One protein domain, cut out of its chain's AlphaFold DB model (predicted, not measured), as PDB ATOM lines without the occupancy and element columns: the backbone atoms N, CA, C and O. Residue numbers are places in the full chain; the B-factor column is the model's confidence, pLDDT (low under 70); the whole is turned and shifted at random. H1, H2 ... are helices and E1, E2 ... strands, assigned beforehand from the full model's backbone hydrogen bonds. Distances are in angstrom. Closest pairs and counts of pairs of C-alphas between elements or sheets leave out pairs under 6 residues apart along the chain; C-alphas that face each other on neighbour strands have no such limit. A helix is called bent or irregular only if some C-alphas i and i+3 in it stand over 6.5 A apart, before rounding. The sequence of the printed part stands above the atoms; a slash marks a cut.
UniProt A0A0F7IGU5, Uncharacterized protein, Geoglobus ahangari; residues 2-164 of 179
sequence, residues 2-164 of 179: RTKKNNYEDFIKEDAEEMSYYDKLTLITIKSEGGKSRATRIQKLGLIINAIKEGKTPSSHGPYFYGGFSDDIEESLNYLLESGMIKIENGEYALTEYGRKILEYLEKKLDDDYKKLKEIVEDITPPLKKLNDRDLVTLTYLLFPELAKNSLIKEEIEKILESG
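AT A GLANCE: This is residues 2 to 164 of the 179 residues of an uncharacterized protein of Geoglobus ahangari (UniProt A0A0F7IGU5). An elongated helical body has H2 in its middle, with H3, H4 and H6 packed round it at large angles; H5 and H1 lie toward one end, where residues 2 to 7 of H1 stick out. The other end holds H7, H8 and H9 with the small hairpin of E1 and E2, while the hairpin of E3 and E4 lies at the side of the body near H2 and H4. The printed part has 163 residues with nine named helices and four named strands, in the order H1 H2 H3 E1 E2 H4 E3 E4 H5 H6 H7 H8 H9; both two-stranded sheets are antiparallel. The class is mostly helix, and the whole is compact, with a radius of gyration of the C-alphas of 16.8 A and spans of 64 by 33 by 25 A.

HOW THE PARTS SIT: H1, residues 2 to 18, touches H5, residues 97 to 108, with residues 12 to 16 alone, at 72 degrees, only just about perpendicular; the closest C-alphas, of Ile 12 and Ile 102, are 5.7 A apart. H2, residues 21 to 32, is the hub, touching four helices. Its residues 25 to 30 alone touch H3, residues 39 to 54, at a steep tilt of 63 degrees, opposite ways, closest at the C-alphas of Thr 29 and Ile 42, 6.7 A. Its residues 22 to 27 alone touch H4, residues 71 to 82, at 70.1 degrees, only just about perpendicular, closest at the C-alphas of Asp 23 and Ser 76, 5.0 A. H2 touches H6, residues 112 to 128, at a steep tilt of 43 degrees, the same way, closest at the C-alphas of Ser 32 and Thr 125, 6.2 A. H2 and H5 only just touch, with 3 pairs of C-alphas within 8 A, the closest being Ile 28 and Leu 103, 7.5 A. H3 touches H7, residues 133 to 143, at a shallow tilt of 28 degrees, the same way, closest at the C-alphas of Arg 41 and Asp 133, 6.4 A. E1, residues 62 to 64, and E2, residues 67 to 69, form an antiparallel hairpin, with N 62 and O 69 at 2.9 A. The closest C-alphas of E1 and H8, residues 145 to 148, are those of Pro 63 and Leu 147, 4.2 A. E3, residues 86 to 89, and E4, residues 92 to 95, form another, with N 89 and O 92 at 2.8 A. H9, residues 154 to 162, is close but not clearly touching H7, with the C-alphas of Thr 138 and Ile 157 6.2 A apart. Every O i to N i+4 pair is within hydrogen-bond range in H2, H3, H4, H5, H7 and H9; H1 has 11 of 13, H6 has 10 of 13, and H8 is too short for one.

IN THESE COORDINATES: H1 begins at C-alpha 2 (12.619, -29.494, 8.030) and is 25.3 A long; H3 measures 22.2 A and H6 24.5 A. H6 is only just irregular: C-alphas 123 and 126 are 6.6 A apart. H9 ends at C-alpha 162 (9.961, -11.176, 69.981).

THE WHOLE: The C-alphas farthest apart, of Arg 2 and Ser 163, are 64.7 A apart. The printed part has no cut and no long link. The mean pLDDT of the printed part is 90.0; residues 2 to 6 and 164 are under 70.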
ATOM      1  N   ARG A   2      12.895 -30.944   7.860       47.09
ATOM      2  CA  ARG A   2      12.619 -29.494   8.030       47.09
ATOM      3  C   ARG A   2      11.208 -29.148   8.552       47.09
ATOM      4  O   ARG A   2      11.062 -28.163   9.255       47.09
ATOM      5  N   THR A   3      10.196 -29.974   8.291       52.41
ATOM      6  CA  THR A   3       8.784 -29.691   8.633       52.41
ATOM      7  C   THR A   3       8.436 -29.813  10.122       52.41
ATOM      8  O   THR A   3       7.598 -29.065  10.601       52.41
ATOM      9  N   LYS A   4       9.086 -30.711  10.880       54.84
ATOM     10  CA  LYS A   4       8.832 -30.858  12.331       54.84
ATOM     11  C   LYS A   4       9.476 -29.755  13.177       54.84
ATOM     12  O   LYS A   4       8.970 -29.455  14.249       54.84
ATOM     13  N   LYS A   5      10.596 -29.185  12.716       58.53
ATOM     14  CA  LYS A   5      11.348 -28.175  13.471       58.53
ATOM     15  C   LYS A   5      10.665 -26.806  13.432       58.53
ATOM     16  O   LYS A   5      10.574 -26.181  14.477       58.53
ATOM     17  N   ASN A   6      10.127 -26.411  12.273       60.50
ATOM     18  CA  ASN A   6       9.335 -25.181  12.158       60.50
ATOM     19  C   ASN A   6       8.131 -25.213  13.107       60.50
ATOM     20  O   ASN A   6       7.965 -24.295  13.889       60.50
ATOM     21  N   ASN A   7       7.405 -26.335  13.155       78.94
ATOM     22  CA  ASN A   7       6.227 -26.461  14.016       78.94
ATOM     23  C   ASN A   7       6.556 -26.304  15.517       78.94
ATOM     24  O   ASN A   7       5.802 -25.700  16.260       78.94
ATOM     25  N   TYR A   8       7.704 -26.817  15.974       84.75
ATOM     26  CA  TYR A   8       8.104 -26.703  17.385       84.75
ATOM     27  C   TYR A   8       8.527 -25.282  17.785       84.75
ATOM     28  O   TYR A   8       8.229 -24.846  18.893       84.75
ATOM     29  N   GLU A   9       9.223 -24.562  16.904       86.75
ATOM     30  CA  GLU A   9       9.569 -23.154  17.143       86.75
ATOM     31  C   GLU A   9       8.324 -22.255  17.099       86.75
ATOM     32  O   GLU A   9       8.242 -21.310  17.884       86.75
ATOM     33  N   ASP A  10       7.344 -22.591  16.254       88.94
ATOM     34  CA  ASP A  10       6.050 -21.908  16.193       88.94
ATOM     35  C   ASP A  10       5.254 -22.095  17.498       88.94
ATOM     36  O   ASP A  10       4.816 -21.099  18.066       88.94
ATOM     37  N   PHE A  11       5.183 -23.315  18.054       90.94
ATOM     38  CA  PHE A  11       4.560 -23.555  19.370       90.94
ATOM     39  C   PHE A  11       5.255 -22.796  20.505       90.94
ATOM     40  O   PHE A  11       4.597 -22.219  21.356       90.94
ATOM     41  N   ILE A  12       6.595 -22.777  20.535       93.31
ATOM     42  CA  ILE A  12       7.336 -21.996  21.544       93.31
ATOM     43  C   ILE A  12       6.960 -20.517  21.457       93.31
ATOM     44  O   ILE A  12       6.826 -19.847  22.477       93.31
ATOM     45  N   LYS A  13       6.849 -19.993  20.235       92.62
ATOM     46  CA  LYS A  13       6.489 -18.600  20.021       92.62
ATOM     47  C   LYS A  13       5.060 -18.319  20.483       92.62
ATOM     48  O   LYS A  13       4.879 -17.349  21.206       92.62
ATOM     49  N   GLU A  14       4.095 -19.120  20.048       92.62
ATOM     50  CA  GLU A  14       2.672 -18.953  20.368       92.62
ATOM     51  C   GLU A  14       2.463 -18.951  21.884       92.62
ATOM     52  O   GLU A  14       2.064 -17.932  22.447       92.62
ATOM     53  N   ASP A  15       2.916 -20.007  22.562       94.06
ATOM     54  CA  ASP A  15       2.824 -20.125  24.013       94.06
ATOM     55  C   ASP A  15       3.502 -18.948  24.733       94.06
ATOM     56  O   ASP A  15       2.940 -18.369  25.660       94.06
ATOM     57  N   ALA A  16       4.705 -18.542  24.305       93.12
ATOM     58  CA  ALA A  16       5.420 -17.426  24.926       93.12
ATOM     59  C   ALA A  16       4.711 -16.069  24.741       93.12
ATOM     60  O   ALA A  16       4.865 -15.170  25.576       93.12
ATOM     61  N   GLU A  17       3.988 -15.891  23.635       91.19
ATOM     62  CA  GLU A  17       3.238 -14.672  23.326       91.19
ATOM     63  C   GLU A  17       1.920 -14.585  24.101       91.19
ATOM     64  O   GLU A  17       1.521 -13.476  24.461       91.19
ATOM     65  N   GLU A  18       1.310 -15.724  24.425       92.81
ATOM     66  CA  GLU A  18       0.063 -15.809  25.193       92.81
ATOM     67  C   GLU A  18       0.269 -15.768  26.714       92.81
ATOM     68  O   GLU A  18      -0.661 -15.452  27.456       92.81
ATOM     69  N   MET A  19       1.494 -16.017  27.192       94.88
ATOM     70  CA  MET A  19       1.814 -15.970  28.619       94.88
ATOM     71  C   MET A  19       1.459 -14.624  29.266       94.88
ATOM     72  O   MET A  19       1.944 -13.550  28.872       94.88
ATOM     73  N   SER A  20       0.714 -14.714  30.364       96.00
ATOM     74  CA  SER A  20       0.406 -13.595  31.240       96.00
ATOM     75  C   SER A  20       1.651 -13.084  31.976       96.00
ATOM     76  O   SER A  20       2.748 -13.655  31.938       96.00
ATOM     77  N   TYR A  21       1.476 -11.975  32.696       95.56
ATOM     78  CA  TYR A  21       2.498 -11.465  33.604       95.56
ATOM     79  C   TYR A  21       2.902 -12.505  34.664       95.56
ATOM     80  O   TYR A  21       4.095 -12.690  34.909       95.56
ATOM     81  N   TYR A  22       1.928 -13.195  35.266       97.00
ATOM     82  CA  TYR A  22       2.176 -14.147  36.348       97.00
ATOM     83  C   TYR A  22       2.799 -15.450  35.858       97.00
ATOM     84  O   TYR A  22       3.641 -16.012  36.563       97.00
ATOM     85  N   ASP A  23       2.512 -15.858  34.621       97.81
ATOM     86  CA  ASP A  23       3.173 -17.012  34.005       97.81
ATOM     87  C   ASP A  23       4.664 -16.723  33.839       97.81
ATOM     88  O   ASP A  23       5.519 -17.522  34.229       97.81
ATOM     89  N   LYS A  24       4.989 -15.529  33.324       97.25
ATOM     90  CA  LYS A  24       6.375 -15.074  33.152       97.25
ATOM     91  C   LYS A  24       7.068 -14.941  34.505       97.25
ATOM     92  O   LYS A  24       8.160 -15.480  34.670       97.25
ATOM     93  N   LEU A  25       6.435 -14.281  35.479       97.44
ATOM     94  CA  LEU A  25       6.968 -14.134  36.837       97.44
ATOM     95  C   LEU A  25       7.294 -15.505  37.441       97.44
ATOM     96  O   LEU A  25       8.434 -15.745  37.830       97.44
ATOM     97  N   THR A  26       6.328 -16.421  37.443       97.88
ATOM     98  CA  THR A  26       6.462 -17.765  38.016       97.88
ATOM     99  C   THR A  26       7.597 -18.543  37.355       97.88
ATOM    100  O   THR A  26       8.466 -19.089  38.041       97.88
ATOM    101  N   LEU A  27       7.647 -18.551  36.021       97.44
ATOM    102  CA  LEU A  27       8.651 -19.297  35.266       97.44
ATOM    103  C   LEU A  27      10.073 -18.743  35.491       97.44
ATOM    104  O   LEU A  27      11.016 -19.516  35.701       97.44
ATOM    105  N   ILE A  28      10.234 -17.413  35.514       97.38
ATOM    106  CA  ILE A  28      11.520 -16.758  35.809       97.38
ATOM    107  C   ILE A  28      11.926 -17.012  37.268       97.38
ATOM    108  O   ILE A  28      13.089 -17.328  37.526       97.38
ATOM    109  N   THR A  29      10.995 -16.942  38.224       97.31
ATOM    110  CA  THR A  29      11.271 -17.230  39.639       97.31
ATOM    111  C   THR A  29      11.784 -18.657  39.822       97.31
ATOM    112  O   THR A  29      12.809 -18.851  40.476       97.31
ATOM    113  N   ILE A  30      11.160 -19.658  39.186       97.56
ATOM    114  CA  ILE A  30      11.646 -21.048  39.234       97.56
ATOM    115  C   ILE A  30      13.056 -21.151  38.631       97.56
ATOM    116  O   ILE A  30      13.921 -21.812  39.212       97.56
ATOM    117  N   LYS A  31      13.330 -20.482  37.497       97.19
ATOM    118  CA  LYS A  31      14.681 -20.435  36.902       97.19
ATOM    119  C   LYS A  31      15.699 -19.855  37.885       97.19
ATOM    120  O   LYS A  31      16.734 -20.481  38.115       97.19
ATOM    121  N   SER A  32      15.394 -18.709  38.489       95.69
ATOM    122  CA  SER A  32      16.286 -17.990  39.409       95.69
ATOM    123  C   SER A  32      16.545 -18.768  40.712       95.69
ATOM    124  O   SER A  32      17.659 -18.804  41.244       95.69
ATOM    125  N   GLU A  33      15.571 -19.565  41.151       94.94
ATOM    126  CA  GLU A  33      15.712 -20.532  42.247       94.94
ATOM    127  C   GLU A  33      16.589 -21.755  41.899       94.94
ATOM    128  O   GLU A  33      16.882 -22.599  42.745       94.94
ATOM    129  N   GLY A  34      17.167 -21.812  40.697       94.88
ATOM    130  CA  GLY A  34      18.023 -22.912  40.242       94.88
ATOM    131  C   GLY A  34      17.270 -23.964  39.435       94.88
ATOM    132  O   GLY A  34      17.721 -25.102  39.332       94.88
ATOM    133  N   GLY A  35      16.124 -23.592  38.868       96.19
ATOM    134  CA  GLY A  35      15.317 -24.432  37.992       96.19
ATOM    135  C   GLY A  35      14.323 -25.336  38.709       96.19
ATOM    136  O   GLY A  35      13.656 -26.116  38.030       96.19
ATOM    137  N   LYS A  36      14.209 -25.235  40.037       96.81
ATOM    138  CA  LYS A  36      13.182 -25.909  40.831       96.81
ATOM    139  C   LYS A  36      12.855 -25.131  42.104       96.81
ATOM    140  O   LYS A  36      13.753 -24.530  42.689       96.81
ATOM    141  N   SER A  37      11.594 -25.133  42.530       96.94
ATOM    142  CA  SER A  37      11.166 -24.463  43.761       96.94
ATOM    143  C   SER A  37       9.827 -24.993  44.282       96.94
ATOM    144  O   SER A  37       9.033 -25.575  43.545       96.94
ATOM    145  N   ARG A  38       9.559 -24.786  45.571       96.50
ATOM    146  CA  ARG A  38       8.289 -25.157  46.216       96.50
ATOM    147  C   ARG A  38       7.228 -24.084  46.000       96.50
ATOM    148  O   ARG A  38       7.551 -22.898  45.990       96.50
ATOM    149  N   ALA A  39       5.957 -24.489  45.963       95.50
ATOM    150  CA  ALA A  39       4.807 -23.592  45.787       95.50
ATOM    151  C   ALA A  39       4.849 -22.375  46.731       95.50
ATOM    152  O   ALA A  39       4.822 -21.230  46.291       95.50
ATOM    153  N   THR A  40       5.005 -22.620  48.037       93.69
ATOM    154  CA  THR A  40       5.059 -21.565  49.060       93.69
ATOM    155  C   THR A  40       6.186 -20.575  48.804       93.69
ATOM    156  O   THR A  40       6.018 -19.375  49.003       93.69
ATOM    157  N   ARG A  41       7.341 -21.068  48.353       95.62
ATOM    158  CA  ARG A  41       8.513 -20.240  48.096       95.62
ATOM    159  C   ARG A  41       8.300 -19.350  46.872       95.62
ATOM    160  O   ARG A  41       8.579 -18.159  46.951       95.62
ATOM    161  N   ILE A  42       7.714 -19.897  45.807       97.38
ATOM    162  CA  ILE A  42       7.294 -19.141  44.617       97.38
ATOM    163  C   ILE A  42       6.290 -18.047  45.010       97.38
ATOM    164  O   ILE A  42       6.503 -16.888  44.675       97.38
ATOM    165  N   GLN A  43       5.273 -18.383  45.810       96.94
ATOM    166  CA  GLN A  43       4.279 -17.432  46.325       96.94
ATOM    167  C   GLN A  43       4.921 -16.287  47.131       96.94
ATOM    168  O   GLN A  43       4.603 -15.117  46.930       96.94
ATOM    169  N   LYS A  44       5.871 -16.587  48.032       96.44
ATOM    170  CA  LYS A  44       6.526 -15.550  48.854       96.44
ATOM    171  C   LYS A  44       7.481 -14.669  48.058       96.44
ATOM    172  O   LYS A  44       7.535 -13.466  48.304       96.44
ATOM    173  N   LEU A  45       8.218 -15.244  47.110       96.88
ATOM    174  CA  LEU A  45       9.065 -14.472  46.203       96.88
ATOM    175  C   LEU A  45       8.213 -13.584  45.291       96.88
ATOM    176  O   LEU A  45       8.509 -12.399  45.168       96.88
ATOM    177  N   GLY A  46       7.122 -14.118  44.734       96.75
ATOM    178  CA  GLY A  46       6.171 -13.368  43.915       96.75
ATOM    179  C   GLY A  46       5.559 -12.178  44.654       96.75
ATOM    180  O   GLY A  46       5.538 -11.077  44.110       96.75
ATOM    181  N   LEU A  47       5.173 -12.354  45.923       96.50
ATOM    182  CA  LEU A  47       4.717 -11.262  46.790       96.50
ATOM    183  C   LEU A  47       5.753 -10.136  46.896       96.50
ATOM    184  O   LEU A  47       5.426  -8.973  46.673       96.50
ATOM    185  N   ILE A  48       7.007 -10.472  47.223       95.81
ATOM    186  CA  ILE A  48       8.078  -9.477  47.392       95.81
ATOM    187  C   ILE A  48       8.382  -8.774  46.060       95.81
ATOM    188  O   ILE A  48       8.500  -7.551  46.028       95.81
ATOM    189  N   ILE A  49       8.470  -9.526  44.960       95.50
ATOM    190  CA  ILE A  49       8.752  -8.993  43.619       95.50
ATOM    191  C   ILE A  49       7.646  -8.029  43.171       95.50
ATOM    192  O   ILE A  49       7.940  -6.916  42.730       95.50
ATOM    193  N   ASN A  50       6.377  -8.407  43.344       94.50
ATOM    194  CA  ASN A  50       5.247  -7.540  43.017       94.50
ATOM    195  C   ASN A  50       5.198  -6.302  43.905       94.50
ATOM    196  O   ASN A  50       4.961  -5.206  43.403       94.50
ATOM    197  N   ALA A  51       5.488  -6.445  45.200       93.50
ATOM    198  CA  ALA A  51       5.530  -5.305  46.101       93.50
ATOM    199  C   ALA A  51       6.594  -4.276  45.699       93.50
ATOM    200  O   ALA A  51       6.347  -3.074  45.755       93.50
ATOM    201  N   ILE A  52       7.765  -4.737  45.246       91.81
ATOM    202  CA  ILE A  52       8.832  -3.866  44.736       91.81
ATOM    203  C   ILE A  52       8.395  -3.177  43.445       91.81
ATOM    204  O   ILE A  52       8.569  -1.968  43.305       91.81
ATOM    205  N   LYS A  53       7.781  -3.924  42.521       89.62
ATOM    206  CA  LYS A  53       7.264  -3.380  41.262       89.62
ATOM    207  C   LYS A  53       6.167  -2.331  41.484       89.62
ATOM    208  O   LYS A  53       6.123  -1.337  40.764       89.62
ATOM    209  N   GLU A  54       5.268  -2.551  42.441       90.44
ATOM    210  CA  GLU A  54       4.133  -1.661  42.722       90.44
ATOM    211  C   GLU A  54       4.450  -0.552  43.737       90.44
ATOM    212  O   GLU A  54       3.695   0.417  43.842       90.44
ATOM    213  N   GLY A  55       5.541  -0.681  44.495       89.12
ATOM    214  CA  GLY A  55       5.914   0.233  45.577       89.12
ATOM    215  C   GLY A  55       4.998   0.166  46.806       89.12
ATOM    216  O   GLY A  55       5.005   1.082  47.627       89.12
ATOM    217  N   LYS A  56       4.178  -0.883  46.925       89.75
ATOM    218  CA  LYS A  56       3.184  -1.096  47.992       89.75
ATOM    219  C   LYS A  56       2.833  -2.581  48.099       89.75
ATOM    220  O   LYS A  56       3.207  -3.357  47.226       89.75
ATOM    221  N   THR A  57       2.065  -2.972  49.113       89.88
ATOM    222  CA  THR A  57       1.482  -4.321  49.174       89.88
ATOM    223  C   THR A  57       0.620  -4.575  47.929       89.88
ATOM    224  O   THR A  57      -0.306  -3.792  47.676       89.88
ATOM    225  N   PRO A  58       0.902  -5.630  47.145       89.00
ATOM    226  CA  PRO A  58       0.209  -5.880  45.892       89.00
ATOM    227  C   PRO A  58      -1.222  -6.350  46.143       89.00
ATOM    228  O   PRO A  58      -1.470  -7.210  46.989       89.00
ATOM    229  N   SER A  59      -2.174  -5.813  45.380       88.31
ATOM    230  CA  SER A  59      -3.596  -6.164  45.523       88.31
ATOM    231  C   SER A  59      -3.925  -7.582  45.060       88.31
ATOM    232  O   SER A  59      -4.977  -8.101  45.412       88.31
ATOM    233  N   SER A  60      -3.033  -8.206  44.290       87.50
ATOM    234  CA  SER A  60      -3.140  -9.609  43.877       87.50
ATOM    235  C   SER A  60      -2.838 -10.606  44.990       87.50
ATOM    236  O   SER A  60      -2.868 -11.809  44.749       87.50
ATOM    237  N   HIS A  61      -2.496 -10.124  46.190       92.12
ATOM    238  CA  HIS A  61      -2.196 -10.972  47.330       92.12
ATOM    239  C   HIS A  61      -3.185 -10.746  48.474       92.12
ATOM    240  O   HIS A  61      -3.330  -9.638  48.992       92.12
ATOM    241  N   GLY A  62      -3.822 -11.831  48.911       84.19
ATOM    242  CA  GLY A  62      -4.726 -11.867  50.057       84.19
ATOM    243  C   GLY A  62      -4.121 -12.587  51.272       84.19
ATOM    244  O   GLY A  62      -3.177 -13.369  51.123       84.19
ATOM    245  N   PRO A  63      -4.632 -12.357  52.499       84.75
ATOM    246  CA  PRO A  63      -4.209 -13.110  53.679       84.75
ATOM    247  C   PRO A  63      -4.665 -14.577  53.624       84.75
ATOM    248  O   PRO A  63      -5.863 -14.846  53.530       84.75
ATOM    249  N   TYR A  64      -3.732 -15.519  53.792       87.56
ATOM    250  CA  TYR A  64      -3.998 -16.963  53.751       87.56
ATOM    251  C   TYR A  64      -3.245 -17.742  54.847       87.56
ATOM    252  O   TYR A  64      -2.578 -17.146  55.698       87.56
ATOM    253  N   PHE A  65      -3.324 -19.082  54.833       81.38
ATOM    254  CA  PHE A  65      -2.828 -19.968  55.902       81.38
ATOM    255  C   PHE A  65      -1.354 -19.770  56.280       81.38
ATOM    256  O   PHE A  65      -0.980 -19.996  57.428       81.38
ATOM    257  N   TYR A  66      -0.526 -19.318  55.337       80.88
ATOM    258  CA  TYR A  66       0.889 -19.016  55.566       80.88
ATOM    259  C   TYR A  66       1.227 -17.555  55.250       80.88
ATOM    260  O   TYR A  66       2.363 -17.251  54.892       80.88
ATOM    261  N   GLY A  67       0.272 -16.633  55.374       86.06
ATOM    262  CA  GLY A  67       0.421 -15.212  55.040       86.06
ATOM    263  C   GLY A  67      -0.034 -14.896  53.614       86.06
ATOM    264  O   GLY A  67      -0.837 -15.641  53.063       86.06
ATOM    265  N   GLY A  68       0.518 -13.843  53.003       87.88
ATOM    266  CA  GLY A  68       0.127 -13.389  51.658       87.88
ATOM    267  C   GLY A  68       0.175 -14.482  50.587       87.88
ATOM    268  O   GLY A  68       1.168 -15.211  50.500       87.88
ATOM    269  N   PHE A  69      -0.891 -14.591  49.805       93.69
ATOM    270  CA  PHE A  69      -1.093 -15.605  48.772       93.69
ATOM    271  C   PHE A  69      -1.751 -14.979  47.549       93.69
ATOM    272  O   PHE A  69      -2.635 -14.142  47.717       93.69
ATOM    273  N   SER A  70      -1.326 -15.384  46.356       95.50
ATOM    274  CA  SER A  70      -1.888 -14.926  45.092       95.50
ATOM    275  C   SER A  70      -2.518 -16.080  44.330       95.50
ATOM    276  O   SER A  70      -1.824 -17.039  43.976       95.50
ATOM    277  N   ASP A  71      -3.814 -15.934  44.057       94.56
ATOM    278  CA  ASP A  71      -4.571 -16.842  43.195       94.56
ATOM    279  C   ASP A  71      -3.982 -16.821  41.776       94.56
ATOM    280  O   ASP A  71      -3.771 -17.878  41.197       94.56
ATOM    281  N   ASP A  72      -3.554 -15.652  41.275       96.88
ATOM    282  CA  ASP A  72      -2.899 -15.535  39.964       96.88
ATOM    283  C   ASP A  72      -1.624 -16.400  39.860       96.88
ATOM    284  O   ASP A  72      -1.369 -17.033  38.839       96.88
ATOM    285  N   ILE A  73      -0.804 -16.459  40.921       97.50
ATOM    286  CA  ILE A  73       0.400 -17.313  40.940       97.50
ATOM    287  C   ILE A  73       0.019 -18.799  41.001       97.50
ATOM    288  O   ILE A  73       0.710 -19.635  40.416       97.50
ATOM    289  N   GLU A  74      -1.049 -19.154  41.717       97.38
ATOM    290  CA  GLU A  74      -1.538 -20.536  41.766       97.38
ATOM    291  C   GLU A  74      -2.094 -20.982  40.410       97.38
ATOM    292  O   GLU A  74      -1.723 -22.047  39.915       97.38
ATOM    293  N   GLU A  75      -2.909 -20.143  39.774       97.81
ATOM    294  CA  GLU A  75      -3.420 -20.358  38.424       97.81
ATOM    295  C   GLU A  75      -2.275 -20.491  37.416       97.81
ATOM    296  O   GLU A  75      -2.257 -21.450  36.644       97.81
ATOM    297  N   SER A  76      -1.255 -19.629  37.489       98.25
ATOM    298  CA  SER A  76      -0.053 -19.751  36.660       98.25
ATOM    299  C   SER A  76       0.704 -21.058  36.888       98.25
ATOM    300  O   SER A  76       1.174 -21.666  35.930       98.25
ATOM    301  N   LEU A  77       0.840 -21.536  38.127       98.25
ATOM    302  CA  LEU A  77       1.479 -22.833  38.385       98.25
ATOM    303  C   LEU A  77       0.702 -23.984  37.739       98.25
ATOM    304  O   LEU A  77       1.324 -24.881  37.165       98.25
ATOM    305  N   ASN A  78      -0.630 -23.944  37.799       98.00
ATOM    306  CA  ASN A  78      -1.482 -24.945  37.161       98.00
ATOM    307  C   ASN A  78      -1.364 -24.878  35.635       98.00
ATOM    308  O   ASN A  78      -1.059 -25.890  35.010       98.00
ATOM    309  N   TYR A  79      -1.488 -23.686  35.049       97.75
ATOM    310  CA  TYR A  79      -1.327 -23.471  33.613       97.75
ATOM    311  C   TYR A  79       0.036 -23.962  33.107       97.75
ATOM    312  O   TYR A  79       0.113 -24.775  32.190       97.75
ATOM    313  N   LEU A  80       1.134 -23.540  33.741       98.25
ATOM    314  CA  LEU A  80       2.485 -23.934  33.330       98.25
ATOM    315  C   LEU A  80       2.717 -25.448  33.448       98.25
ATOM    316  O   LEU A  80       3.530 -26.007  32.702       98.25
ATOM    317  N   LEU A  81       2.058 -26.103  34.409       98.00
ATOM    318  CA  LEU A  81       2.109 -27.551  34.590       98.00
ATOM    319  C   LEU A  81       1.333 -28.266  33.478       98.00
ATOM    320  O   LEU A  81       1.863 -29.204  32.880       98.00
ATOM    321  N   GLU A  82       0.117 -27.811  33.180       97.38
ATOM    322  CA  GLU A  82      -0.742 -28.355  32.120       97.38
ATOM    323  C   GLU A  82      -0.119 -28.179  30.729       97.38
ATOM    324  O   GLU A  82      -0.103 -29.123  29.937       97.38
ATOM    325  N   SER A  83       0.504 -27.027  30.469       95.56
ATOM    326  CA  SER A  83       1.235 -26.732  29.228       95.56
ATOM    327  C   SER A  83       2.614 -27.407  29.154       95.56
ATOM    328  O   SER A  83       3.356 -27.238  28.188       95.56
ATOM    329  N   GLY A  84       3.015 -28.176  30.175       97.50
ATOM    330  CA  GLY A  84       4.267 -28.940  30.181       97.50
ATOM    331  C   GLY A  84       5.545 -28.096  30.279       97.50
ATOM    332  O   GLY A  84       6.647 -28.605  30.041       97.50
ATOM    333  N   MET A  85       5.442 -26.815  30.639       98.25
ATOM    334  CA  MET A  85       6.592 -25.924  30.857       98.25
ATOM    335  C   MET A  85       7.298 -26.222  32.184       98.25
ATOM    336  O   MET A  85       8.519 -26.060  32.309       98.25
ATOM    337  N   ILE A  86       6.539 -26.707  33.165       98.56
ATOM    338  CA  ILE A  86       7.047 -27.210  34.441       98.56
ATOM    339  C   ILE A  86       6.523 -28.622  34.709       98.56
ATOM    340  O   ILE A  86       5.609 -29.113  34.057       98.56
ATOM    341  N   LYS A  87       7.143 -29.298  35.672       98.44
ATOM    342  CA  LYS A  87       6.730 -30.608  36.187       98.44
ATOM    343  C   LYS A  87       6.910 -30.651  37.696       98.44
ATOM    344  O   LYS A  87       7.688 -29.870  38.235       98.44
ATOM    345  N   ILE A  88       6.248 -31.587  38.368       98.00
ATOM    346  CA  ILE A  88       6.447 -31.812  39.803       98.00
ATOM    347  C   ILE A  88       7.470 -32.935  40.006       98.00
ATOM    348  O   ILE A  88       7.264 -34.062  39.561       98.00
ATOM    349  N   GLU A  89       8.563 -32.640  40.709       96.25
ATOM    350  CA  GLU A  89       9.593 -33.602  41.110       96.25
ATOM    351  C   GLU A  89       9.867 -33.464  42.608       96.25
ATOM    352  O   GLU A  89      10.241 -32.395  43.081       96.25
ATOM    353  N   ASN A  90       9.687 -34.544  43.377       94.00
ATOM    354  CA  ASN A  90       9.902 -34.555  44.833       94.00
ATOM    355  C   ASN A  90       9.140 -33.442  45.593       94.00
ATOM    356  O   ASN A  90       9.641 -32.897  46.576       94.00
ATOM    357  N   GLY A  91       7.929 -33.103  45.134       93.44
ATOM    358  CA  GLY A  91       7.099 -32.046  45.725       93.44
ATOM    359  C   GLY A  91       7.521 -30.616  45.358       93.44
ATOM    360  O   GLY A  91       7.028 -29.665  45.960       93.44
ATOM    361  N   GLU A  92       8.427 -30.449  44.392       97.31
ATOM    362  CA  GLU A  92       8.880 -29.154  43.879       97.31
ATOM    363  C   GLU A  92       8.463 -28.991  42.416       97.31
ATOM    364  O   GLU A  92       8.500 -29.949  41.644       97.31
ATOM    365  N   TYR A  93       8.114 -27.771  42.014       98.38
ATOM    366  CA  TYR A  93       7.943 -27.421  40.609       98.38
ATOM    367  C   TYR A  93       9.314 -27.237  39.969       98.38
ATOM    368  O   TYR A  93      10.108 -26.429  40.449       98.38
ATOM    369  N   ALA A  94       9.596 -27.965  38.894       98.50
ATOM    370  CA  ALA A  94      10.866 -27.963  38.183       98.50
ATOM    371  C   ALA A  94      10.673 -27.624  36.701       98.50
ATOM    372  O   ALA A  94       9.737 -28.103  36.062       98.50
ATOM    373  N   LEU A  95      11.590 -26.838  36.132       98.19
ATOM    374  CA  LEU A  95      11.572 -26.490  34.709       98.19
ATOM    375  C   LEU A  95      11.801 -27.721  33.829       98.19
ATOM    376  O   LEU A  95      12.795 -28.449  33.985       98.19
ATOM    377  N   THR A  96      10.933 -27.898  32.837       98.50
ATOM    378  CA  THR A  96      11.163 -28.837  31.736       98.50
ATOM    379  C   THR A  96      12.104 -28.225  30.698       98.50
ATOM    380  O   THR A  96      12.453 -27.045  30.755       98.50
ATOM    381  N   GLU A  97      12.556 -29.029  29.734       97.56
ATOM    382  CA  GLU A  97      13.304 -28.490  28.590       97.56
ATOM    383  C   GLU A  97      12.446 -27.531  27.755       97.56
ATOM    384  O   GLU A  97      12.948 -26.518  27.275       97.56
ATOM    385  N   TYR A  98      11.144 -27.806  27.655       97.44
ATOM    386  CA  TYR A  98      10.196 -26.930  26.980       97.44
ATOM    387  C   TYR A  98      10.124 -25.553  27.659       97.44
ATOM    388  O   TYR A  98      10.379 -24.539  27.011       97.44
ATOM    389  N   GLY A  99       9.946 -25.510  28.985       97.75
ATOM    390  CA  GLY A  99       9.957 -24.252  29.743       97.75
ATOM    391  C   GLY A  99      11.278 -23.478  29.630       97.75
ATOM    392  O   GLY A  99      11.276 -22.249  29.548       97.75
ATOM    393  N   ARG A 100      12.428 -24.167  29.544       97.69
ATOM    394  CA  ARG A 100      13.723 -23.504  29.277       97.69
ATOM    395  C   ARG A 100      13.755 -22.847  27.898       97.69
ATOM    396  O   ARG A 100      14.247 -21.727  27.784       97.69
ATOM    397  N   LYS A 101      13.215 -23.506  26.869       97.06
ATOM    398  CA  LYS A 101      13.145 -22.954  25.508       97.06
ATOM    399  C   LYS A 101      12.213 -21.750  25.405       97.06
ATOM    400  O   LYS A 101      12.570 -20.792  24.723       97.06
ATOM    401  N   ILE A 102      11.098 -21.754  26.133       96.38
ATOM    402  CA  ILE A 102      10.215 -20.587  26.274       96.38
ATOM    403  C   ILE A 102      10.985 -19.401  26.877       96.38
ATOM    404  O   ILE A 102      10.997 -18.314  26.303       96.38
ATOM    405  N   LEU A 103      11.723 -19.608  27.976       95.44
ATOM    406  CA  LEU A 103      12.543 -18.547  28.584       95.44
ATOM    407  C   LEU A 103      13.648 -18.032  27.645       95.44
ATOM    408  O   LEU A 103      13.893 -16.827  27.596       95.44
ATOM    409  N   GLU A 104      14.309 -18.920  26.891       94.88
ATOM    410  CA  GLU A 104      15.286 -18.531  25.859       94.88
ATOM    411  C   GLU A 104      14.644 -17.687  24.747       94.88
ATOM    412  O   GLU A 104      15.278 -16.769  24.223       94.88
ATOM    413  N   TYR A 105      13.407 -18.007  24.360       94.81
ATOM    414  CA  TYR A 105      12.661 -17.254  23.356       94.81
ATOM    415  C   TYR A 105      12.292 -15.855  23.863       94.81
ATOM    416  O   TYR A 105      12.597 -14.863  23.196       94.81
ATOM    417  N   LEU A 106      11.722 -15.764  25.071       93.56
ATOM    418  CA  LEU A 106      11.361 -14.494  25.711       93.56
ATOM    419  C   LEU A 106      12.572 -13.559  25.849       93.56
ATOM    420  O   LEU A 106      12.484 -12.366  25.566       93.56
ATOM    421  N   GLU A 107      13.737 -14.111  26.192       91.50
ATOM    422  CA  GLU A 107      14.989 -13.360  26.303       91.50
ATOM    423  C   GLU A 107      15.476 -12.798  24.954       91.50
ATOM    424  O   GLU A 107      15.983 -11.677  24.891       91.50
ATOM    425  N   LYS A 108      15.264 -13.529  23.852       92.00
ATOM    426  CA  LYS A 108      15.641 -13.093  22.496       92.00
ATOM    427  C   LYS A 108      14.697 -12.061  21.894       92.00
ATOM    428  O   LYS A 108      15.140 -11.274  21.063       92.00
ATOM    429  N   LYS A 109      13.417 -12.053  22.284       87.81
ATOM    430  CA  LYS A 109      12.408 -11.133  21.731       87.81
ATOM    431  C   LYS A 109      12.700  -9.659  22.051       87.81
ATOM    432  O   LYS A 109      12.120  -8.776  21.428       87.81
ATOM    433  N   LEU A 110      13.633  -9.393  22.973       73.81
ATOM    434  CA  LEU A 110      14.005  -8.057  23.437       73.81
ATOM    435  C   LEU A 110      12.816  -7.254  23.995       73.81
ATOM    436  O   LEU A 110      12.875  -6.028  24.003       73.81
ATOM    437  N   ASP A 111      11.788  -7.932  24.509       86.12
ATOM    438  CA  ASP A 111      10.640  -7.306  25.168       86.12
ATOM    439  C   ASP A 111      11.083  -6.610  26.467       86.12
ATOM    440  O   ASP A 111      11.639  -7.241  27.372       86.12
ATOM    441  N   ASP A 112      10.882  -5.294  26.539       87.12
ATOM    442  CA  ASP A 112      11.350  -4.469  27.652       87.12
ATOM    443  C   ASP A 112      10.613  -4.774  28.959       87.12
ATOM    444  O   ASP A 112      11.220  -4.680  30.028       87.12
ATOM    445  N   ASP A 113       9.349  -5.198  28.899       86.50
ATOM    446  CA  ASP A 113       8.600  -5.568  30.101       86.50
ATOM    447  C   ASP A 113       9.108  -6.893  30.677       86.50
ATOM    448  O   ASP A 113       9.320  -7.005  31.888       86.50
ATOM    449  N   TYR A 114       9.408  -7.868  29.810       90.69
ATOM    450  CA  TYR A 114      10.066  -9.107  30.221       90.69
ATOM    451  C   TYR A 114      11.455  -8.842  30.811       90.69
ATOM    452  O   TYR A 114      11.780  -9.394  31.860       90.69
ATOM    453  N   LYS A 115      12.274  -7.984  30.183       91.94
ATOM    454  CA  LYS A 115      13.612  -7.646  30.700       91.94
ATOM    455  C   LYS A 115      13.548  -7.014  32.086       91.94
ATOM    456  O   LYS A 115      14.278  -7.459  32.964       91.94
ATOM    457  N   LYS A 116      12.667  -6.030  32.294       91.44
ATOM    458  CA  LYS A 116      12.484  -5.382  33.604       91.44
ATOM    459  C   LYS A 116      12.025  -6.378  34.660       91.44
ATOM    460  O   LYS A 116      12.543  -6.384  35.770       91.44
ATOM    461  N   LEU A 117      11.062  -7.235  34.318       93.62
ATOM    462  CA  LEU A 117      10.609  -8.290  35.221       93.62
ATOM    463  C   LEU A 117      11.759  -9.234  35.581       93.62
ATOM    464  O   LEU A 117      11.970  -9.526  36.755       93.62
ATOM    465  N   LYS A 118      12.511  -9.684  34.574       94.38
ATOM    466  CA  LYS A 118      13.661 -10.566  34.746       94.38
ATOM    467  C   LYS A 118      14.718  -9.934  35.652       94.38
ATOM    468  O   LYS A 118      15.161 -10.607  36.572       94.38
ATOM    469  N   GLU A 119      15.063  -8.667  35.434       93.44
ATOM    470  CA  GLU A 119      16.016  -7.910  36.257       93.44
ATOM    471  C   GLU A 119      15.576  -7.879  37.725       93.44
ATOM    472  O   GLU A 119      16.313  -8.334  38.592       93.44
ATOM    473  N   ILE A 120      14.322  -7.502  38.005       93.75
ATOM    474  CA  ILE A 120      13.791  -7.505  39.379       93.75
ATOM    475  C   ILE A 120      13.866  -8.911  39.996       93.75
ATOM    476  O   ILE A 120      14.266  -9.073  41.148       93.75
ATOM    477  N   VAL A 121      13.484  -9.954  39.254       95.38
ATOM    478  CA  VAL A 121      13.526 -11.333  39.766       95.38
ATOM    479  C   VAL A 121      14.969 -11.773  40.044       95.38
ATOM    480  O   VAL A 121      15.219 -12.436  41.056       95.38
ATOM    481  N   GLU A 122      15.912 -11.432  39.168       92.19
ATOM    482  CA  GLU A 122      17.334 -11.773  39.284       92.19
ATOM    483  C   GLU A 122      18.059 -10.965  40.367       92.19
ATOM    484  O   GLU A 122      18.995 -11.491  40.959       92.19
ATOM    485  N   ASP A 123      17.584  -9.773  40.721       91.12
ATOM    486  CA  ASP A 123      18.130  -8.996  41.838       91.12
ATOM    487  C   ASP A 123      17.609  -9.487  43.195       91.12
ATOM    488  O   ASP A 123      18.331  -9.514  44.197       91.12
ATOM    489  N   ILE A 124      16.344  -9.914  43.245       91.44
ATOM    490  CA  ILE A 124      15.655 -10.237  44.501       91.44
ATOM    491  C   ILE A 124      15.784 -11.707  44.888       91.44
ATOM    492  O   ILE A 124      15.939 -12.034  46.066       91.44
ATOM    493  N   THR A 125      15.750 -12.618  43.922       92.06
ATOM    494  CA  THR A 125      15.734 -14.054  44.227       92.06
ATOM    495  C   THR A 125      17.069 -14.555  44.795       92.06
ATOM    496  O   THR A 125      17.044 -15.210  45.838       92.06
ATOM    497  N   PRO A 126      18.256 -14.242  44.230       88.75
ATOM    498  CA  PRO A 126      19.532 -14.740  44.749       88.75
ATOM    499  C   PRO A 126      19.839 -14.408  46.220       88.75
ATOM    500  O   PRO A 126      20.281 -15.317  46.934       88.75
ATOM    501  N   PRO A 127      19.618 -13.178  46.736       88.75
ATOM    502  CA  PRO A 127      19.827 -12.914  48.159       88.75
ATOM    503  C   PRO A 127      18.829 -13.681  49.038       88.75
ATOM    504  O   PRO A 127      19.213 -14.178  50.099       88.75
ATOM    505  N   LEU A 128      17.582 -13.854  48.584       91.88
ATOM    506  CA  LEU A 128      16.537 -14.583  49.312       91.88
ATOM    507  C   LEU A 128      16.654 -16.109  49.189       91.88
ATOM    508  O   LEU A 128      16.109 -16.839  50.020       91.88
ATOM    509  N   LYS A 129      17.405 -16.618  48.207       88.69
ATOM    510  CA  LYS A 129      17.718 -18.046  48.020       88.69
ATOM    511  C   LYS A 129      18.397 -18.687  49.222       88.69
ATOM    512  O   LYS A 129      18.238 -19.876  49.473       88.69
ATOM    513  N   LYS A 130      19.146 -17.893  49.986       86.69
ATOM    514  CA  LYS A 130      19.868 -18.353  51.180       86.69
ATOM    515  C   LYS A 130      18.957 -18.552  52.393       86.69
ATOM    516  O   LYS A 130      19.372 -19.197  53.352       86.69
ATOM    517  N   LEU A 131      17.748 -17.990  52.367       89.38
ATOM    518  CA  LEU A 131      16.769 -18.159  53.433       89.38
ATOM    519  C   LEU A 131      16.070 -19.507  53.273       89.38
ATOM    520  O   LEU A 131      15.619 -19.848  52.178       89.38
ATOM    521  N   ASN A 132      15.928 -20.243  54.375       89.94
ATOM    522  CA  ASN A 132      15.015 -21.380  54.399       89.94
ATOM    523  C   ASN A 132      13.554 -20.891  54.297       89.94
ATOM    524  O   ASN A 132      13.262 -19.710  54.500       89.94
ATOM    525  N   ASP A 133      12.630 -21.805  53.995       89.00
ATOM    526  CA  ASP A 133      11.214 -21.469  53.786       89.00
ATOM    527  C   ASP A 133      10.597 -20.730  54.986       89.00
ATOM    528  O   ASP A 133       9.825 -19.791  54.806       89.00
ATOM    529  N   ARG A 134      10.970 -21.103  56.216       86.69
ATOM    530  CA  ARG A 134      10.460 -20.473  57.441       86.69
ATOM    531  C   ARG A 134      10.947 -19.031  57.582       86.69
ATOM    532  O   ARG A 134      10.153 -18.156  57.922       86.69
ATOM    533  N   ASP A 135      12.218 -18.769  57.294       88.88
ATOM    534  CA  ASP A 135      12.796 -17.424  57.340       88.88
ATOM    535  C   ASP A 135      12.232 -16.530  56.230       88.88
ATOM    536  O   ASP A 135      11.950 -15.358  56.474       88.88
ATOM    537  N   LEU A 136      11.993 -17.078  55.033       91.88
ATOM    538  CA  LEU A 136      11.337 -16.342  53.950       91.88
ATOM    539  C   LEU A 136       9.889 -15.977  54.314       91.88
ATOM    540  O   LEU A 136       9.465 -14.842  54.106       91.88
ATOM    541  N   VAL A 137       9.135 -16.907  54.905       90.25
ATOM    542  CA  VAL A 137       7.779 -16.617  55.392       90.25
ATOM    543  C   VAL A 137       7.815 -15.563  56.504       90.25
ATOM    544  O   VAL A 137       7.055 -14.598  56.443       90.25
ATOM    545  N   THR A 138       8.741 -15.683  57.458       87.25
ATOM    546  CA  THR A 138       8.946 -14.688  58.529       87.25
ATOM    547  C   THR A 138       9.213 -13.299  57.954       87.25
ATOM    548  O   THR A 138       8.595 -12.323  58.378       87.25
ATOM    549  N   LEU A 139      10.075 -13.208  56.938       89.69
ATOM    550  CA  LEU A 139      10.354 -11.958  56.241       89.69
ATOM    551  C   LEU A 139       9.081 -11.356  55.633       89.69
ATOM    552  O   LEU A 139       8.833 -10.166  55.802       89.69
ATOM    553  N   THR A 140       8.234 -12.160  54.985       91.25
ATOM    554  CA  THR A 140       6.972 -11.638  54.435       91.25
ATOM    555  C   THR A 140       6.000 -11.139  55.507       91.25
ATOM    556  O   THR A 140       5.204 -10.256  55.215       91.25
ATOM    557  N   TYR A 141       6.075 -11.628  56.749       87.94
ATOM    558  CA  TYR A 141       5.210 -11.148  57.840       87.94
ATOM    559  C   TYR A 141       5.709  -9.821  58.390       87.94
ATOM    560  O   TYR A 141       4.908  -8.980  58.782       87.94
ATOM    561  N   LEU A 142       7.029  -9.636  58.399       86.31
ATOM    562  CA  LEU A 142       7.648  -8.366  58.754       86.31
ATOM    563  C   LEU A 142       7.343  -7.280  57.725       86.31
ATOM    564  O   LEU A 142       7.063  -6.148  58.103       86.31
ATOM    565  N   LEU A 143       7.411  -7.623  56.438       88.44
ATOM    566  CA  LEU A 143       7.189  -6.672  55.350       88.44
ATOM    567  C   LEU A 143       5.702  -6.371  55.117       88.44
ATOM    568  O   LEU A 143       5.369  -5.239  54.783       88.44
ATOM    569  N   PHE A 144       4.828  -7.366  55.299       90.12
ATOM    570  CA  PHE A 144       3.397  -7.288  54.977       90.12
ATOM    571  C   PHE A 144       2.536  -7.859  56.122       90.12
ATOM    572  O   PHE A 144       1.843  -8.871  55.948       90.12
ATOM    573  N   PRO A 145       2.584  -7.266  57.330       86.50
ATOM    574  CA  PRO A 145       1.899  -7.798  58.513       86.50
ATOM    575  C   PRO A 145       0.379  -7.919  58.328       86.50
ATOM    576  O   PRO A 145      -0.264  -8.805  58.896       86.50
ATOM    577  N   GLU A 146      -0.221  -7.073  57.494       86.12
ATOM    578  CA  GLU A 146      -1.636  -7.127  57.141       86.12
ATOM    579  C   GLU A 146      -2.035  -8.417  56.417       86.12
ATOM    580  O   GLU A 146      -3.178  -8.859  56.562       86.12
ATOM    581  N   LEU A 147      -1.100  -9.054  55.705       87.88
ATOM    582  CA  LEU A 147      -1.319 -10.320  55.007       87.88
ATOM    583  C   LEU A 147      -1.146 -11.540  55.922       87.88
ATOM    584  O   LEU A 147      -1.486 -12.654  55.533       87.88
ATOM    585  N   ALA A 148      -0.662 -11.355  57.152       84.19
ATOM    586  CA  ALA A 148      -0.499 -12.430  58.129       84.19
ATOM    587  C   ALA A 148      -1.768 -12.709  58.957       84.19
ATOM    588  O   ALA A 148      -1.788 -13.660  59.736       84.19
ATOM    589  N   LYS A 149      -2.832 -11.906  58.812       78.56
ATOM    590  CA  LYS A 149      -4.029 -11.947  59.679       78.56
ATOM    591  C   LYS A 149      -4.687 -13.327  59.797       78.56
ATOM    592  O   LYS A 149      -5.142 -13.663  60.883       78.56
ATOM    593  N   ASN A 150      -4.686 -14.110  58.718       79.19
ATOM    594  CA  ASN A 150      -5.325 -15.430  58.649       79.19
ATOM    595  C   ASN A 150      -4.329 -16.596  58.761       79.19
ATOM    596  O   ASN A 150      -4.668 -17.738  58.453       79.19
ATOM    597  N   SER A 151      -3.082 -16.319  59.144       74.69
ATOM    598  CA  SER A 151      -2.047 -17.345  59.181       74.69
ATOM    599  C   SER A 151      -2.201 -18.302  60.363       74.69
ATOM    600  O   SER A 151      -2.330 -17.877  61.510       74.69
ATOM    601  N   LEU A 152      -2.054 -19.598  60.078       77.25
ATOM    602  CA  LEU A 152      -2.036 -20.678  61.068       77.25
ATOM    603  C   LEU A 152      -0.762 -20.689  61.921       77.25
ATOM    604  O   LEU A 152      -0.753 -21.263  63.004       77.25
ATOM    605  N   ILE A 153       0.317 -20.073  61.434       78.56
ATOM    606  CA  ILE A 153       1.622 -20.043  62.110       78.56
ATOM    607  C   ILE A 153       1.951 -18.662  62.685       78.56
ATOM    608  O   ILE A 153       3.077 -18.428  63.121       78.56
ATOM    609  N   LYS A 154       0.990 -17.731  62.689       77.62
ATOM    610  CA  LYS A 154       1.196 -16.341  63.111       77.62
ATOM    611  C   LYS A 154       1.826 -16.227  64.497       77.62
ATOM    612  O   LYS A 154       2.868 -15.592  64.622       77.62
ATOM    613  N   GLU A 155       1.259 -16.900  65.494       77.31
ATOM    614  CA  GLU A 155       1.769 -16.862  66.871       77.31
ATOM    615  C   GLU A 155       3.195 -17.422  66.989       77.31
ATOM    616  O   GLU A 155       4.000 -16.956  67.795       77.31
ATOM    617  N   GLU A 156       3.530 -18.444  66.193       74.12
ATOM    618  CA  GLU A 156       4.878 -19.011  66.168       74.12
ATOM    619  C   GLU A 156       5.876 -18.010  65.580       74.12
ATOM    620  O   GLU A 156       6.970 -17.845  66.120       74.12
ATOM    621  N   ILE A 157       5.497 -17.324  64.500       74.06
ATOM    622  CA  ILE A 157       6.320 -16.283  63.884       74.06
ATOM    623  C   ILE A 157       6.485 -15.086  64.829       74.06
ATOM    624  O   ILE A 157       7.611 -14.636  65.026       74.06
ATOM    625  N   GLU A 158       5.418 -14.614  65.477       78.69
ATOM    626  CA  GLU A 158       5.479 -13.511  66.451       78.69
ATOM    627  C   GLU A 158       6.460 -13.817  67.592       78.69
ATOM    628  O   GLU A 158       7.342 -13.008  67.877       78.69
ATOM    629  N   LYS A 159       6.439 -15.039  68.141       77.12
ATOM    630  CA  LYS A 159       7.416 -15.481  69.155       77.12
ATOM    631  C   LYS A 159       8.862 -15.460  68.649       77.12
ATOM    632  O   LYS A 159       9.780 -15.150  69.409       77.12
ATOM    633  N   ILE A 160       9.106 -15.801  67.379       73.00
ATOM    634  CA  ILE A 160      10.453 -15.715  66.784       73.00
ATOM    635  C   ILE A 160      10.917 -14.261  66.740       73.00
ATOM    636  O   ILE A 160      12.066 -13.987  67.103       73.00
ATOM    637  N   LEU A 161      10.034 -13.354  66.320       71.44
ATOM    638  CA  LEU A 161      10.321 -11.926  66.220       71.44
ATOM    639  C   LEU A 161      10.614 -11.322  67.596       71.44
ATOM    640  O   LEU A 161      11.650 -10.683  67.771       71.44
ATOM    641  N   GLU A 162       9.776 -11.614  68.591       76.75
ATOM    642  CA  GLU A 162       9.961 -11.176  69.981       76.75
ATOM    643  C   GLU A 162      11.250 -11.728  70.602       76.75
ATOM    644  O   GLU A 162      11.943 -11.032  71.342       76.75
ATOM    645  N   SER A 163      11.619 -12.969  70.270       73.44
ATOM    646  CA  SER A 163      12.835 -13.602  70.796       73.44
ATOM    647  C   SER A 163      14.144 -13.055  70.205       73.44
ATOM    648  O   SER A 163      15.221 -13.490  70.617       73.44
ATOM    649  N   GLY A 164      14.082 -12.170  69.201       63.50
ATOM    650  CA  GLY A 164      15.264 -11.648  68.505       63.50
ATOM    651  C   GLY A 164      16.061 -12.713  67.737       63.50
ATOM    652  O   GLY A 164      17.202 -12.474  67.335       63.50
TER     653      GLY A 164